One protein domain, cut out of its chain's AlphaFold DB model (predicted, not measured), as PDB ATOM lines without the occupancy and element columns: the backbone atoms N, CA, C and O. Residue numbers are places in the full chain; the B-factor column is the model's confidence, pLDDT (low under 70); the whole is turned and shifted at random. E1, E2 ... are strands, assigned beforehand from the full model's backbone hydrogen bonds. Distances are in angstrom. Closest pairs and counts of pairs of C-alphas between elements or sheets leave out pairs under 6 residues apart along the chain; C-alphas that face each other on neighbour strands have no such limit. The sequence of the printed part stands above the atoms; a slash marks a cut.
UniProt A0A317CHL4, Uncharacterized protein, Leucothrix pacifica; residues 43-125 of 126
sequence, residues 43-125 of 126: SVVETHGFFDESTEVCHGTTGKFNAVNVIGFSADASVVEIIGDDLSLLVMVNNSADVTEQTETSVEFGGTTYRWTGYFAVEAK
ATOM      1  N   SER A  43      -2.893  25.612 -28.538       95.00
ATOM      2  CA  SER A  43      -2.747  24.886 -29.793       95.00
ATOM      3  C   SER A  43      -4.108  24.667 -30.445       95.00
ATOM      4  O   SER A  43      -5.141  24.621 -29.781       95.00
ATOM      5  N   VAL A  44      -4.091  24.534 -31.769       95.12
ATOM      6  CA  VAL A  44      -5.250  24.139 -32.571       95.12
ATOM      7  C   VAL A  44      -4.904  22.841 -33.282       95.12
ATOM      8  O   VAL A  44      -3.833  22.726 -33.889       95.12
ATOM      9  N   VAL A  45      -5.816  21.875 -33.185       94.50
ATOM     10  CA  VAL A  45      -5.783  20.616 -33.927       94.50
ATOM     11  C   VAL A  45      -6.881  20.686 -34.977       94.50
ATOM     12  O   VAL A  45      -8.059  20.765 -34.643       94.50
ATOM     13  N   GLU A  46      -6.481  20.687 -36.244       93.50
ATOM     14  CA  GLU A  46      -7.381  20.797 -37.388       93.50
ATOM     15  C   GLU A  46      -7.343  19.506 -38.200       93.50
ATOM     16  O   GLU A  46      -6.305  19.134 -38.751       93.50
ATOM     17  N   THR A  47      -8.494  18.853 -38.321       92.75
ATOM     18  CA  THR A  47      -8.715  17.825 -39.337       92.75
ATOM     19  C   THR A  47      -9.084  18.516 -40.645       92.75
ATOM     20  O   THR A  47     -10.117  19.182 -40.720       92.75
ATOM     21  N   HIS A  48      -8.257  18.362 -41.670       92.56
ATOM     22  CA  HIS A  48      -8.493  18.902 -43.005       92.56
ATOM     23  C   HIS A  48      -8.026  17.894 -44.051       92.56
ATOM     24  O   HIS A  48      -7.400  16.883 -43.726       92.56
ATOM     25  N   GLY A  49      -8.314  18.194 -45.311       91.62
ATOM     26  CA  GLY A  49      -7.992  17.303 -46.407       91.62
ATOM     27  C   GLY A  49      -9.000  16.171 -46.559       91.62
ATOM     28  O   GLY A  49      -9.567  15.656 -45.597       91.62
ATOM     29  N   PHE A  50      -9.216  15.776 -47.803       93.06
ATOM     30  CA  PHE A  50      -9.920  14.556 -48.156       93.06
ATOM     31  C   PHE A  50      -9.236  13.951 -49.377       93.06
ATOM     32  O   PHE A  50      -8.962  14.662 -50.344       93.06
ATOM     33  N   PHE A  51      -8.939  12.657 -49.316       93.50
ATOM     34  CA  PHE A  51      -8.410  11.906 -50.445       93.50
ATOM     35  C   PHE A  51      -9.498  10.970 -50.962       93.50
ATOM     36  O   PHE A  51      -9.956  10.094 -50.230       93.50
ATOM     37  N   ASP A  52      -9.918  11.181 -52.207       93.25
ATOM     38  CA  ASP A  52     -10.814  10.275 -52.914       93.25
ATOM     39  C   ASP A  52      -9.985   9.194 -53.608       93.25
ATOM     40  O   ASP A  52      -9.393   9.419 -54.664       93.25
ATOM     41  N   GLU A  53      -9.955   8.004 -53.011       93.94
ATOM     42  CA  GLU A  53      -9.224   6.848 -53.539       93.94
ATOM     43  C   GLU A  53      -9.742   6.393 -54.912       93.94
ATOM     44  O   GLU A  53      -8.981   5.835 -55.697       93.94
ATOM     45  N   SER A  54     -11.025   6.620 -55.222       94.69
ATOM     46  CA  SER A  54     -11.639   6.137 -56.466       94.69
ATOM     47  C   SER A  54     -11.232   6.956 -57.688       94.69
ATOM     48  O   SER A  54     -11.190   6.433 -58.804       94.69
ATOM     49  N   THR A  55     -10.932   8.236 -57.473       95.25
ATOM     50  CA  THR A  55     -10.522   9.183 -58.515       95.25
ATOM     51  C   THR A  55      -9.061   9.611 -58.389       95.25
ATOM     52  O   THR A  55      -8.565  10.318 -59.263       95.25
ATOM     53  N   GLU A  56      -8.370   9.169 -57.332       94.00
ATOM     54  CA  GLU A  56      -7.007   9.568 -56.965       94.00
ATOM     55  C   GLU A  56      -6.849  11.093 -56.791       94.00
ATOM     56  O   GLU A  56      -5.794  11.667 -57.073       94.00
ATOM     57  N   VAL A  57      -7.898  11.776 -56.312       94.81
ATOM     58  CA  VAL A  57      -7.913  13.239 -56.140       94.81
ATOM     59  C   VAL A  57      -7.808  13.635 -54.668       94.81
ATOM     60  O   VAL A  57      -8.541  13.147 -53.808       94.81
ATOM     61  N   CYS A  58      -6.931  14.601 -54.381       93.31
ATOM     62  CA  CYS A  58      -6.834  15.252 -53.077       93.31
ATOM     63  C   CYS A  58      -7.585  16.592 -53.071       93.31
ATOM     64  O   CYS A  58      -7.315  17.475 -53.886       93.31
ATOM     65  N   HIS A  59      -8.458  16.790 -52.090       92.38
ATOM     66  CA  HIS A  59      -9.167  18.042 -51.842       92.38
ATOM     67  C   HIS A  59      -8.683  18.681 -50.538       92.38
ATOM     68  O   HIS A  59      -8.520  17.982 -49.545       92.38
ATOM     69  N   GLY A  60      -8.492  20.007 -50.513       90.00
ATOM     70  CA  GLY A  60      -8.236  20.761 -49.274       90.00
ATOM     71  C   GLY A  60      -6.978  20.333 -48.509       90.00
ATOM     72  O   GLY A  60      -7.028  20.183 -47.294       90.00
ATOM     73  N   THR A  61      -5.866  20.103 -49.213       86.88
ATOM     74  CA  THR A  61      -4.627  19.497 -48.683       86.88
ATOM     75  C   THR A  61      -3.845  20.353 -47.688       86.88
ATOM     76  O   THR A  61      -2.841  19.892 -47.151       86.88
ATOM     77  N   THR A  62      -4.247  21.603 -47.477       90.88
ATOM     78  CA  THR A  62      -3.606  22.531 -46.545       90.88
ATOM     79  C   THR A  62      -4.592  22.937 -45.463       90.88
ATOM     80  O   THR A  62      -5.771  23.156 -45.750       90.88
ATOM     81  N   GLY A  63      -4.099  23.054 -44.230       91.50
ATOM     82  CA  GLY A  63      -4.881  23.587 -43.119       91.50
ATOM     83  C   GLY A  63      -5.277  25.040 -43.361       91.50
ATOM     84  O   GLY A  63      -4.562  25.773 -44.048       91.50
ATOM     85  N   LYS A  64      -6.418  25.437 -42.799       94.00
ATOM     86  CA  LYS A  64      -6.976  26.787 -42.935       94.00
ATOM     87  C   LYS A  64      -6.615  27.703 -41.777       94.00
ATOM     88  O   LYS A  64      -6.908  28.887 -41.857       94.00
ATOM     89  N   PHE A  65      -6.035  27.188 -40.690       94.56
ATOM     90  CA  PHE A  65      -5.593  28.012 -39.562       94.56
ATOM     91  C   PHE A  65      -4.167  28.524 -39.767       94.56
ATOM     92  O   PHE A  65      -3.227  27.743 -39.910       94.56
ATOM     93  N   ASN A  66      -4.001  29.844 -39.714       93.94
ATOM     94  CA  ASN A  66      -2.735  30.533 -39.948       93.94
ATOM     95  C   ASN A  66      -2.038  30.963 -38.652       93.94
ATOM     96  O   ASN A  66      -0.835  31.199 -38.684       93.94
ATOM     97  N   ALA A  67      -2.744  31.122 -37.524       94.75
ATOM     98  CA  ALA A  67      -2.107  31.510 -36.263       94.75
ATOM     99  C   ALA A  67      -2.926  31.151 -35.017       94.75
ATOM    100  O   ALA A  67      -4.153  31.071 -35.046       94.75
ATOM    101  N   VAL A  68      -2.212  30.991 -33.901       95.94
ATOM    102  CA  VAL A  68      -2.772  30.924 -32.548       95.94
ATOM    103  C   VAL A  68      -1.921  31.832 -31.670       95.94
ATOM    104  O   VAL A  68      -0.742  31.549 -31.450       95.94
ATOM    105  N   ASN A  69      -2.514  32.916 -31.183       95.38
ATOM    106  CA  ASN A  69      -1.839  33.950 -30.414       95.38
ATOM    107  C   ASN A  69      -2.395  33.971 -28.992       95.38
ATOM    108  O   ASN A  69      -3.595  34.141 -28.788       95.38
ATOM    109  N   VAL A  70      -1.528  33.851 -27.990       96.06
ATOM    110  CA  VAL A  70      -1.917  34.146 -26.607       96.06
ATOM    111  C   VAL A  70      -1.901  35.662 -26.437       96.06
ATOM    112  O   VAL A  70      -0.831  36.266 -26.413       96.06
ATOM    113  N   ILE A  71      -3.080  36.273 -26.339       96.88
ATOM    114  CA  ILE A  71      -3.226  37.721 -26.136       96.88
ATOM    115  C   ILE A  71      -2.821  38.096 -24.708       96.88
ATOM    116  O   ILE A  71      -2.147  39.099 -24.483       96.88
ATOM    117  N   GLY A  72      -3.205  37.263 -23.743       96.75
ATOM    118  CA  GLY A  72      -2.811  37.413 -22.352       96.75
ATOM    119  C   GLY A  72      -3.399  36.319 -21.474       96.75
ATOM    120  O   GLY A  72      -4.377  35.664 -21.837       96.75
ATOM    121  N   PHE A  73      -2.773  36.102 -20.323       97.50
ATOM    122  CA  PHE A  73      -3.270  35.189 -19.304       97.50
ATOM    123  C   PHE A  73      -2.871  35.677 -17.909       97.50
ATOM    124  O   PHE A  73      -1.835  36.320 -17.731       97.50
ATOM    125  N   SER A  74      -3.701  35.373 -16.922       96.31
ATOM    126  CA  SER A  74      -3.481  35.630 -15.499       96.31
ATOM    127  C   SER A  74      -4.132  34.520 -14.666       96.31
ATOM    128  O   SER A  74      -4.673  33.554 -15.206       96.31
ATOM    129  N   ALA A  75      -4.109  34.654 -13.338       95.25
ATOM    130  CA  ALA A  75      -4.883  33.778 -12.460       95.25
ATOM    131  C   ALA A  75      -6.404  33.904 -12.677       95.25
ATOM    132  O   ALA A  75      -7.134  32.969 -12.369       95.25
ATOM    133  N   ASP A  76      -6.868  35.028 -13.229       95.50
ATOM    134  CA  ASP A  76      -8.294  35.329 -13.381       95.50
ATOM    135  C   ASP A  76      -8.837  34.882 -14.742       95.50
ATOM    136  O   ASP A  76      -9.980  34.437 -14.839       95.50
ATOM    137  N   ALA A  77      -8.032  34.982 -15.807       97.75
ATOM    138  CA  ALA A  77      -8.487  34.638 -17.149       97.75
ATOM    139  C   ALA A  77      -7.379  34.336 -18.158       97.75
ATOM    140  O   ALA A  77      -6.229  34.738 -17.990       97.75
ATOM    141  N   SER A  78      -7.780  33.708 -19.262       98.31
ATOM    142  CA  SER A  78      -6.964  33.454 -20.450       98.31
ATOM    143  C   SER A  78      -7.675  33.976 -21.697       98.31
ATOM    144  O   SER A  78      -8.858  33.699 -21.888       98.31
ATOM    145  N   VAL A  79      -6.960  34.696 -22.564       98.19
ATOM    146  CA  VAL A  79      -7.478  35.197 -23.848       98.19
ATOM    147  C   VAL A  79      -6.553  34.754 -24.976       98.19
ATOM    148  O   VAL A  79      -5.357  35.058 -24.982       98.19
ATOM    149  N   VAL A  80      -7.115  34.027 -25.938       98.00
ATOM    150  CA  VAL A  80      -6.405  33.454 -27.085       98.00
ATOM    151  C   VAL A  80      -7.111  33.864 -28.369       98.00
ATOM    152  O   VAL A  80      -8.324  33.731 -28.492       98.00
ATOM    153  N   GLU A  81      -6.349  34.343 -29.342       97.25
ATOM    154  CA  GLU A  81      -6.826  34.621 -30.692       97.25
ATOM    155  C   GLU A  81      -6.419  33.476 -31.624       97.25
ATOM    156  O   GLU A  81      -5.281  33.005 -31.600       97.25
ATOM    157  N   ILE A  82      -7.359  33.019 -32.442       97.06
ATOM    158  CA  ILE A  82      -7.164  31.971 -33.438       97.06
ATOM    159  C   ILE A  82      -7.510  32.572 -34.796       97.06
ATOM    160  O   ILE A  82      -8.635  33.023 -35.000       97.06
ATOM    161  N   ILE A  83      -6.553  32.563 -35.719       96.94
ATOM    162  CA  ILE A  83      -6.695  33.141 -37.057       96.94
ATOM    163  C   ILE A  83      -6.638  32.011 -38.081       96.94
ATOM    164  O   ILE A  83      -5.749  31.159 -38.025       96.94
ATOM    165  N   GLY A  84      -7.591  32.021 -39.000       95.06
ATOM    166  CA  GLY A  84      -7.699  31.188 -40.184       95.06
ATOM    167  C   GLY A  84      -8.064  32.024 -41.416       95.06
ATOM    168  O   GLY A  84      -8.391  33.202 -41.282       95.06
ATOM    169  N   ASP A  85      -8.050  31.409 -42.601       93.06
ATOM    170  CA  ASP A  85      -8.197  32.107 -43.889       93.06
ATOM    171  C   ASP A  85      -9.436  33.023 -43.946       93.06
ATOM    172  O   ASP A  85      -9.338  34.182 -44.341       93.06
ATOM    173  N   ASP A  86     -10.585  32.517 -43.485       90.00
ATOM    174  CA  ASP A  86     -11.867  33.238 -43.439       90.00
ATOM    175  C   ASP A  86     -12.427  33.322 -42.007       90.00
ATOM    176  O   ASP A  86     -13.640  33.396 -41.789       90.00
ATOM    177  N   LEU A  87     -11.554  33.223 -41.000       91.31
ATOM    178  CA  LEU A  87     -11.962  33.071 -39.607       91.31
ATOM    179  C   LEU A  87     -11.006  33.795 -38.665       91.31
ATOM    180  O   LEU A  87      -9.820  33.508 -38.635       91.31
ATOM    181  N   SER A  88     -11.531  34.651 -37.797       95.06
ATOM    182  CA  SER A  88     -10.793  35.131 -36.631       95.06
ATOM    183  C   SER A  88     -11.654  34.921 -35.398       95.06
ATOM    184  O   SER A  88     -12.734  35.498 -35.285       95.06
ATOM    185  N   LEU A  89     -11.191  34.084 -34.478       96.31
ATOM    186  CA  LEU A  89     -11.872  33.789 -33.223       96.31
ATOM    187  C   LEU A  89     -11.082  34.349 -32.055       96.31
ATOM    188  O   LEU A  89      -9.866  34.204 -31.987       96.31
ATOM    189  N   LEU A  90     -11.798  34.922 -31.102       97.31
ATOM    190  CA  LEU A  90     -11.284  35.250 -29.792       97.31
ATOM    191  C   LEU A  90     -11.915  34.296 -28.780       97.31
ATOM    192  O   LEU A  90     -13.129  34.295 -28.597       97.31
ATOM    193  N   VAL A  91     -11.089  33.476 -28.142       98.00
ATOM    194  CA  VAL A  91     -11.486  32.548 -27.083       98.00
ATOM    195  C   VAL A  91     -11.069  33.147 -25.750       98.00
ATOM    196  O   VAL A  91      -9.893  33.437 -25.532       98.00
ATOM    197  N   MET A  92     -12.033  33.332 -24.857       98.25
ATOM    198  CA  MET A  92     -11.842  33.915 -23.532       98.25
ATOM    199  C   MET A  92     -12.317  32.919 -22.484       98.25
ATOM    200  O   MET A  92     -13.427  32.410 -22.593       98.25
ATOM    201  N   VAL A  93     -11.492  32.626 -21.484       98.44
ATOM    202  CA  VAL A  93     -11.778  31.634 -20.439       98.44
ATOM    203  C   VAL A  93     -11.548  32.273 -19.079       98.44
ATOM    204  O   VAL A  93     -10.525  32.926 -18.878       98.44
ATOM    205  N   ASN A  94     -12.480  32.083 -18.146       98.38
ATOM    206  CA  ASN A  94     -12.276  32.448 -16.746       98.38
ATOM    207  C   ASN A  94     -11.537  31.300 -16.043       98.38
ATOM    208  O   ASN A  94     -11.952  30.145 -16.132       98.38
ATOM    209  N   ASN A  95     -10.428  31.613 -15.374       96.88
ATOM    210  CA  ASN A  95      -9.554  30.623 -14.741       96.88
ATOM    211  C   ASN A  95      -9.922  30.349 -13.264       96.88
ATOM    212  O   ASN A  95      -9.322  29.474 -12.639       96.88
ATOM    213  N   SER A  96     -10.886  31.082 -12.696       95.75
ATOM    214  CA  SER A  96     -11.339  30.912 -11.312       95.75
ATOM    215  C   SER A  96     -12.105  29.602 -11.121       95.75
ATOM    216  O   SER A  96     -12.967  29.247 -11.923       95.75
ATOM    217  N   ALA A  97     -11.847  28.910 -10.010       94.94
ATOM    218  CA  ALA A  97     -12.547  27.676  -9.648       94.94
ATOM    219  C   ALA A  97     -14.027  27.899  -9.275       94.94
ATOM    220  O   ALA A  97     -14.829  26.976  -9.395       94.94
ATOM    221  N   ASP A  98     -14.390  29.117  -8.858       95.50
ATOM    222  CA  ASP A  98     -15.737  29.469  -8.382       95.50
ATOM    223  C   ASP A  98     -16.618  30.097  -9.480       95.50
ATOM    224  O   ASP A  98     -17.657  30.701  -9.199       95.50
ATOM    225  N   VAL A  99     -16.197  30.012 -10.745       97.25
ATOM    226  CA  VAL A  99     -16.949  30.572 -11.871       97.25
ATOM    227  C   VAL A  99     -18.290  29.849 -12.067       97.25
ATOM    228  O   VAL A  99     -18.415  28.630 -11.938       97.25
ATOM    229  N   THR A 100     -19.315  30.625 -12.408       97.81
ATOM    230  CA  THR A 100     -20.667  30.152 -12.721       97.81
ATOM    231  C   THR A 100     -21.120  30.720 -14.059       97.81
ATOM    232  O   THR A 100     -20.511  31.654 -14.576       97.81
ATOM    233  N   GLU A 101     -22.242  30.233 -14.589       97.25
ATOM    234  CA  GLU A 101     -22.870  30.774 -15.807       97.25
ATOM    235  C   GLU A 101     -23.220  32.269 -15.724       97.25
ATOM    236  O   GLU A 101     -23.408  32.898 -16.758       97.25
ATOM    237  N   GLN A 102     -23.304  32.838 -14.516       97.75
ATOM    238  CA  GLN A 102     -23.674  34.239 -14.278       97.75
ATOM    239  C   GLN A 102     -22.482  35.117 -13.882       97.75
ATOM    240  O   GLN A 102     -22.637  36.320 -13.684       97.75
ATOM    241  N   THR A 103     -21.289  34.537 -13.732       98.00
ATOM    242  CA  THR A 103     -20.099  35.285 -13.326       98.00
ATOM    243  C   THR A 103     -19.657  36.206 -14.457       98.00
ATOM    244  O   THR A 103     -19.291  35.738 -15.533       98.00
ATOM    245  N   GLU A 104     -19.655  37.512 -14.208       97.88
ATOM    246  CA  GLU A 104     -19.088  38.501 -15.124       97.88
ATOM    247  C   GLU A 104     -17.570  38.578 -14.948       97.88
ATOM    248  O   GLU A 104     -17.061  38.757 -13.840       97.88
ATOM    249  N   THR A 105     -16.842  38.469 -16.053       97.88
ATOM    250  CA  THR A 105     -15.382  38.556 -16.085       97.88
ATOM    251  C   THR A 105     -14.965  39.777 -16.887       97.88
ATOM    252  O   THR A 105     -15.530  40.061 -17.941       97.88
ATOM    253  N   SER A 106     -13.965  40.504 -16.393       97.62
ATOM    254  CA  SER A 106     -13.368  41.643 -17.086       97.62
ATOM    255  C   SER A 106     -11.868  41.655 -16.842       97.62
ATOM    256  O   SER A 106     -11.441  41.822 -15.702       97.62
ATOM    257  N   VAL A 107     -11.077  41.538 -17.903       97.50
ATOM    258  CA  VAL A 107      -9.608  41.573 -17.833       97.50
ATOM    259  C   VAL A 107      -9.035  42.522 -18.872       97.50
ATOM    260  O   VAL A 107      -9.645  42.755 -19.914       97.50
ATOM    261  N   GLU A 108      -7.867  43.088 -18.585       97.94
ATOM    262  CA  GLU A 108      -7.162  43.984 -19.499       97.94
ATOM    263  C   GLU A 108      -5.839  43.358 -19.933       97.94
ATOM    264  O   GLU A 108      -4.981  43.049 -19.106       97.94
ATOM    265  N   PHE A 109      -5.666  43.198 -21.244       96.81
ATOM    266  CA  PHE A 109      -4.424  42.727 -21.848       96.81
ATOM    267  C   PHE A 109      -4.058  43.643 -23.015       96.81
ATOM    268  O   PHE A 109      -4.897  43.957 -23.857       96.81
ATOM    269  N   GLY A 110      -2.809  44.118 -23.051       91.31
ATOM    270  CA  GLY A 110      -2.317  44.973 -24.138       91.31
ATOM    271  C   GLY A 110      -3.107  46.275 -24.339       91.31
ATOM    272  O   GLY A 110      -3.230  46.736 -25.470       91.31
ATOM    273  N   GLY A 111      -3.683  46.847 -23.273       94.94
ATOM    274  CA  GLY A 111      -4.505  48.064 -23.339       94.94
ATOM    275  C   GLY A 111      -5.916  47.861 -23.906       94.94
ATOM    276  O   GLY A 111      -6.620  48.836 -24.156       94.94
ATOM    277  N   THR A 112      -6.338  46.612 -24.128       96.19
ATOM    278  CA  THR A 112      -7.707  46.262 -24.528       96.19
ATOM    279  C   THR A 112      -8.412  45.548 -23.380       96.19
ATOM    280  O   THR A 112      -7.854  44.636 -22.767       96.19
ATOM    281  N   THR A 113      -9.648  45.953 -23.085       97.75
ATOM    282  CA  THR A 113     -10.492  45.278 -22.093       97.75
ATOM    283  C   THR A 113     -11.344  44.201 -22.754       97.75
ATOM    284  O   THR A 113     -12.085  44.482 -23.692       97.75
ATOM    285  N   TYR A 114     -11.289  42.994 -22.203       97.62
ATOM    286  CA  TYR A 114     -12.063  41.829 -22.617       97.62
ATOM    287  C   TYR A 114     -13.111  41.510 -21.558       97.62
ATOM    288  O   TYR A 114     -12.789  41.495 -20.367       97.62
ATOM    289  N   ARG A 115     -14.363  41.291 -21.977       97.69
ATOM    290  CA  ARG A 115     -15.497  41.074 -21.070       97.69
ATOM    291  C   ARG A 115     -16.398  39.962 -21.575       97.69
ATOM    292  O   ARG A 115     -16.733  39.947 -22.751       97.69
ATOM    293  N   TRP A 116     -16.818  39.083 -20.676       98.00
ATOM    294  CA  TRP A 116     -17.831  38.065 -20.948       98.00
ATOM    295  C   TRP A 116     -18.488  37.602 -19.649       98.00
ATOM    296  O   TRP A 116     -18.000  37.887 -18.552       98.00
ATOM    297  N   THR A 117     -19.579  36.856 -19.785       98.25
ATOM    298  CA  THR A 117     -20.279  36.212 -18.673       98.25
ATOM    299  C   THR A 117     -20.201  34.700 -18.840       98.25
ATOM    300  O   THR A 117     -20.345  34.194 -19.953       98.25
ATOM    301  N   GLY A 118     -19.973  33.979 -17.744       97.94
ATOM    302  CA  GLY A 118     -19.886  32.522 -17.738       97.94
ATOM    303  C   GLY A 118     -18.456  31.977 -17.733       97.94
ATOM    304  O   GLY A 118     -17.474  32.702 -17.572       97.94
ATOM    305  N   TYR A 119     -18.349  30.663 -17.930       98.06
ATOM    306  CA  TYR A 119     -17.085  29.917 -17.918       98.06
ATOM    307  C   TYR A 119     -16.108  30.377 -19.006       98.06
ATOM    308  O   TYR A 119     -14.911  30.534 -18.767       98.06
ATOM    309  N   PHE A 120     -16.628  30.593 -20.211       98.19
ATOM    310  CA  PHE A 120     -15.865  31.026 -21.370       98.19
ATOM    311  C   PHE A 120     -16.784  31.743 -22.360       98.19
ATOM    312  O   PHE A 120     -18.005  31.588 -22.316       98.19
ATOM    313  N   ALA A 121     -16.188  32.478 -23.289       98.06
ATOM    314  CA  ALA A 121     -16.861  33.016 -24.457       98.06
ATOM    315  C   ALA A 121     -15.988  32.834 -25.700       98.06
ATOM    316  O   ALA A 121     -14.758  32.800 -25.623       98.06
ATOM    317  N   VAL A 122     -16.647  32.698 -26.849       97.69
ATOM    318  CA  VAL A 122     -15.996  32.645 -28.157       97.69
ATOM    319  C   VAL A 122     -16.646  33.694 -29.039       97.69
ATOM    320  O   VAL A 122     -17.850  33.641 -29.286       97.69
ATOM    321  N   GLU A 123     -15.849  34.638 -29.519       95.88
ATOM    322  CA  GLU A 123     -16.314  35.737 -30.355       95.88
ATOM    323  C   GLU A 123     -15.646  35.687 -31.723       95.88
ATOM    324  O   GLU A 123     -14.439  35.477 -31.834       95.88
ATOM    325  N   ALA A 124     -16.426  35.907 -32.779       93.25
ATOM    326  CA  ALA A 124     -15.868  36.141 -34.100       93.25
ATOM    327  C   ALA A 124     -15.418  37.602 -34.202       93.25
ATOM    328  O   ALA A 124     -16.226  38.523 -34.061       93.25
ATOM    329  N   LYS A 125     -14.133  37.813 -34.474       77.00
ATOM    330  CA  LYS A 125     -13.571  39.127 -34.770       77.00
ATOM    331  C   LYS A 125     -13.781  39.376 -36.266       77.00
ATOM    332  O   LYS A 125     -13.316  38.587 -37.087       77.00
TER     333      LYS A 125
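AT A GLANCE: This is residues 43 to 125 of the 126 residues of an uncharacterized protein of Leucothrix pacifica (UniProt A0A317CHL4). A four-stranded sheet, E3 E4 E5 E8, has the hairpin E6 and E7 laid across one end of it, face to face with their strands crossed, as a small sandwich only partly face to face. From the other end of the sheet a thin arm, the hairpin E1 and E2, reaches away from the body; residues 52 to 57 stick out free at its tip, and the arm makes much of the length. The printed part has 83 residues with no named helix and eight named strands, E1 to E8 in chain order, and the class is all strand. The large sheet has the order E3 E4 E5 E8, and all three sheets are antiparallel. The whole is only just loose, close to extended, with a radius of gyration of the C-alphas of 17.2 A and spans of 54 by 26 by 18 A.

HOW THE PARTS SIT: The large sheet holds E3, residues 65 to 73, E4, residues 77 to 84, E5, residues 87 to 94, and E8, residues 120 to 124. E3, E4 and E5 form a meander, each strand the antiparallel neighbour of the one before. N 69 and O 81 of E3 and E4 are 2.8 A apart, within hydrogen-bond range, as are N 82 and O 89 of E4 and E5 at 2.8 A, and N 92 and O 121 of E5 and E8 at 2.9 A. E3 and E8 are the edge strands, and the sheet is twisted, its C-alphas lying up to 4.3 A off the best plane. The hairpin of E6, residues 104 to 109, and E7, residues 112 to 117, has N 105 and O 116 within hydrogen-bond range at 2.8 A. With the large sheet it forms a sandwich, two sheets face to face, the strands of the one at 72 degrees to those of the other. The closest C-alphas of E3 and E6 are those of Gly 72 and Phe 109, 5.6 A apart; those of E5 and E7 are Met 92 and Trp 116, 7.7 A apart. E1, residues 50 to 52, and E2, residues 57 to 59, form a hairpin with N 50 and O 59 within hydrogen-bond range at 2.9 A. E2 and E3 are apart.

IN THESE COORDINATES: E3 spans 21.6 A from C-alpha 65 at (-5.593, 28.012, -39.562), E4 23.3 A and E5 22.9 A. E6 spans 16.7 A, E7 17.1 A and E8 13.7 A, ending at C-alpha 124 at (-15.868, 36.141, -34.100). E1 begins at C-alpha 50 at (-9.920, 14.556, -48.156).

THE WHOLE: The C-alphas farthest apart, of Thr 55 and Asp 98, are 54.3 A apart. The printed part has no cut and no long link; the link from E5 to E6 is short, with 9 residues. No printed residue is under 70 in pLDDT.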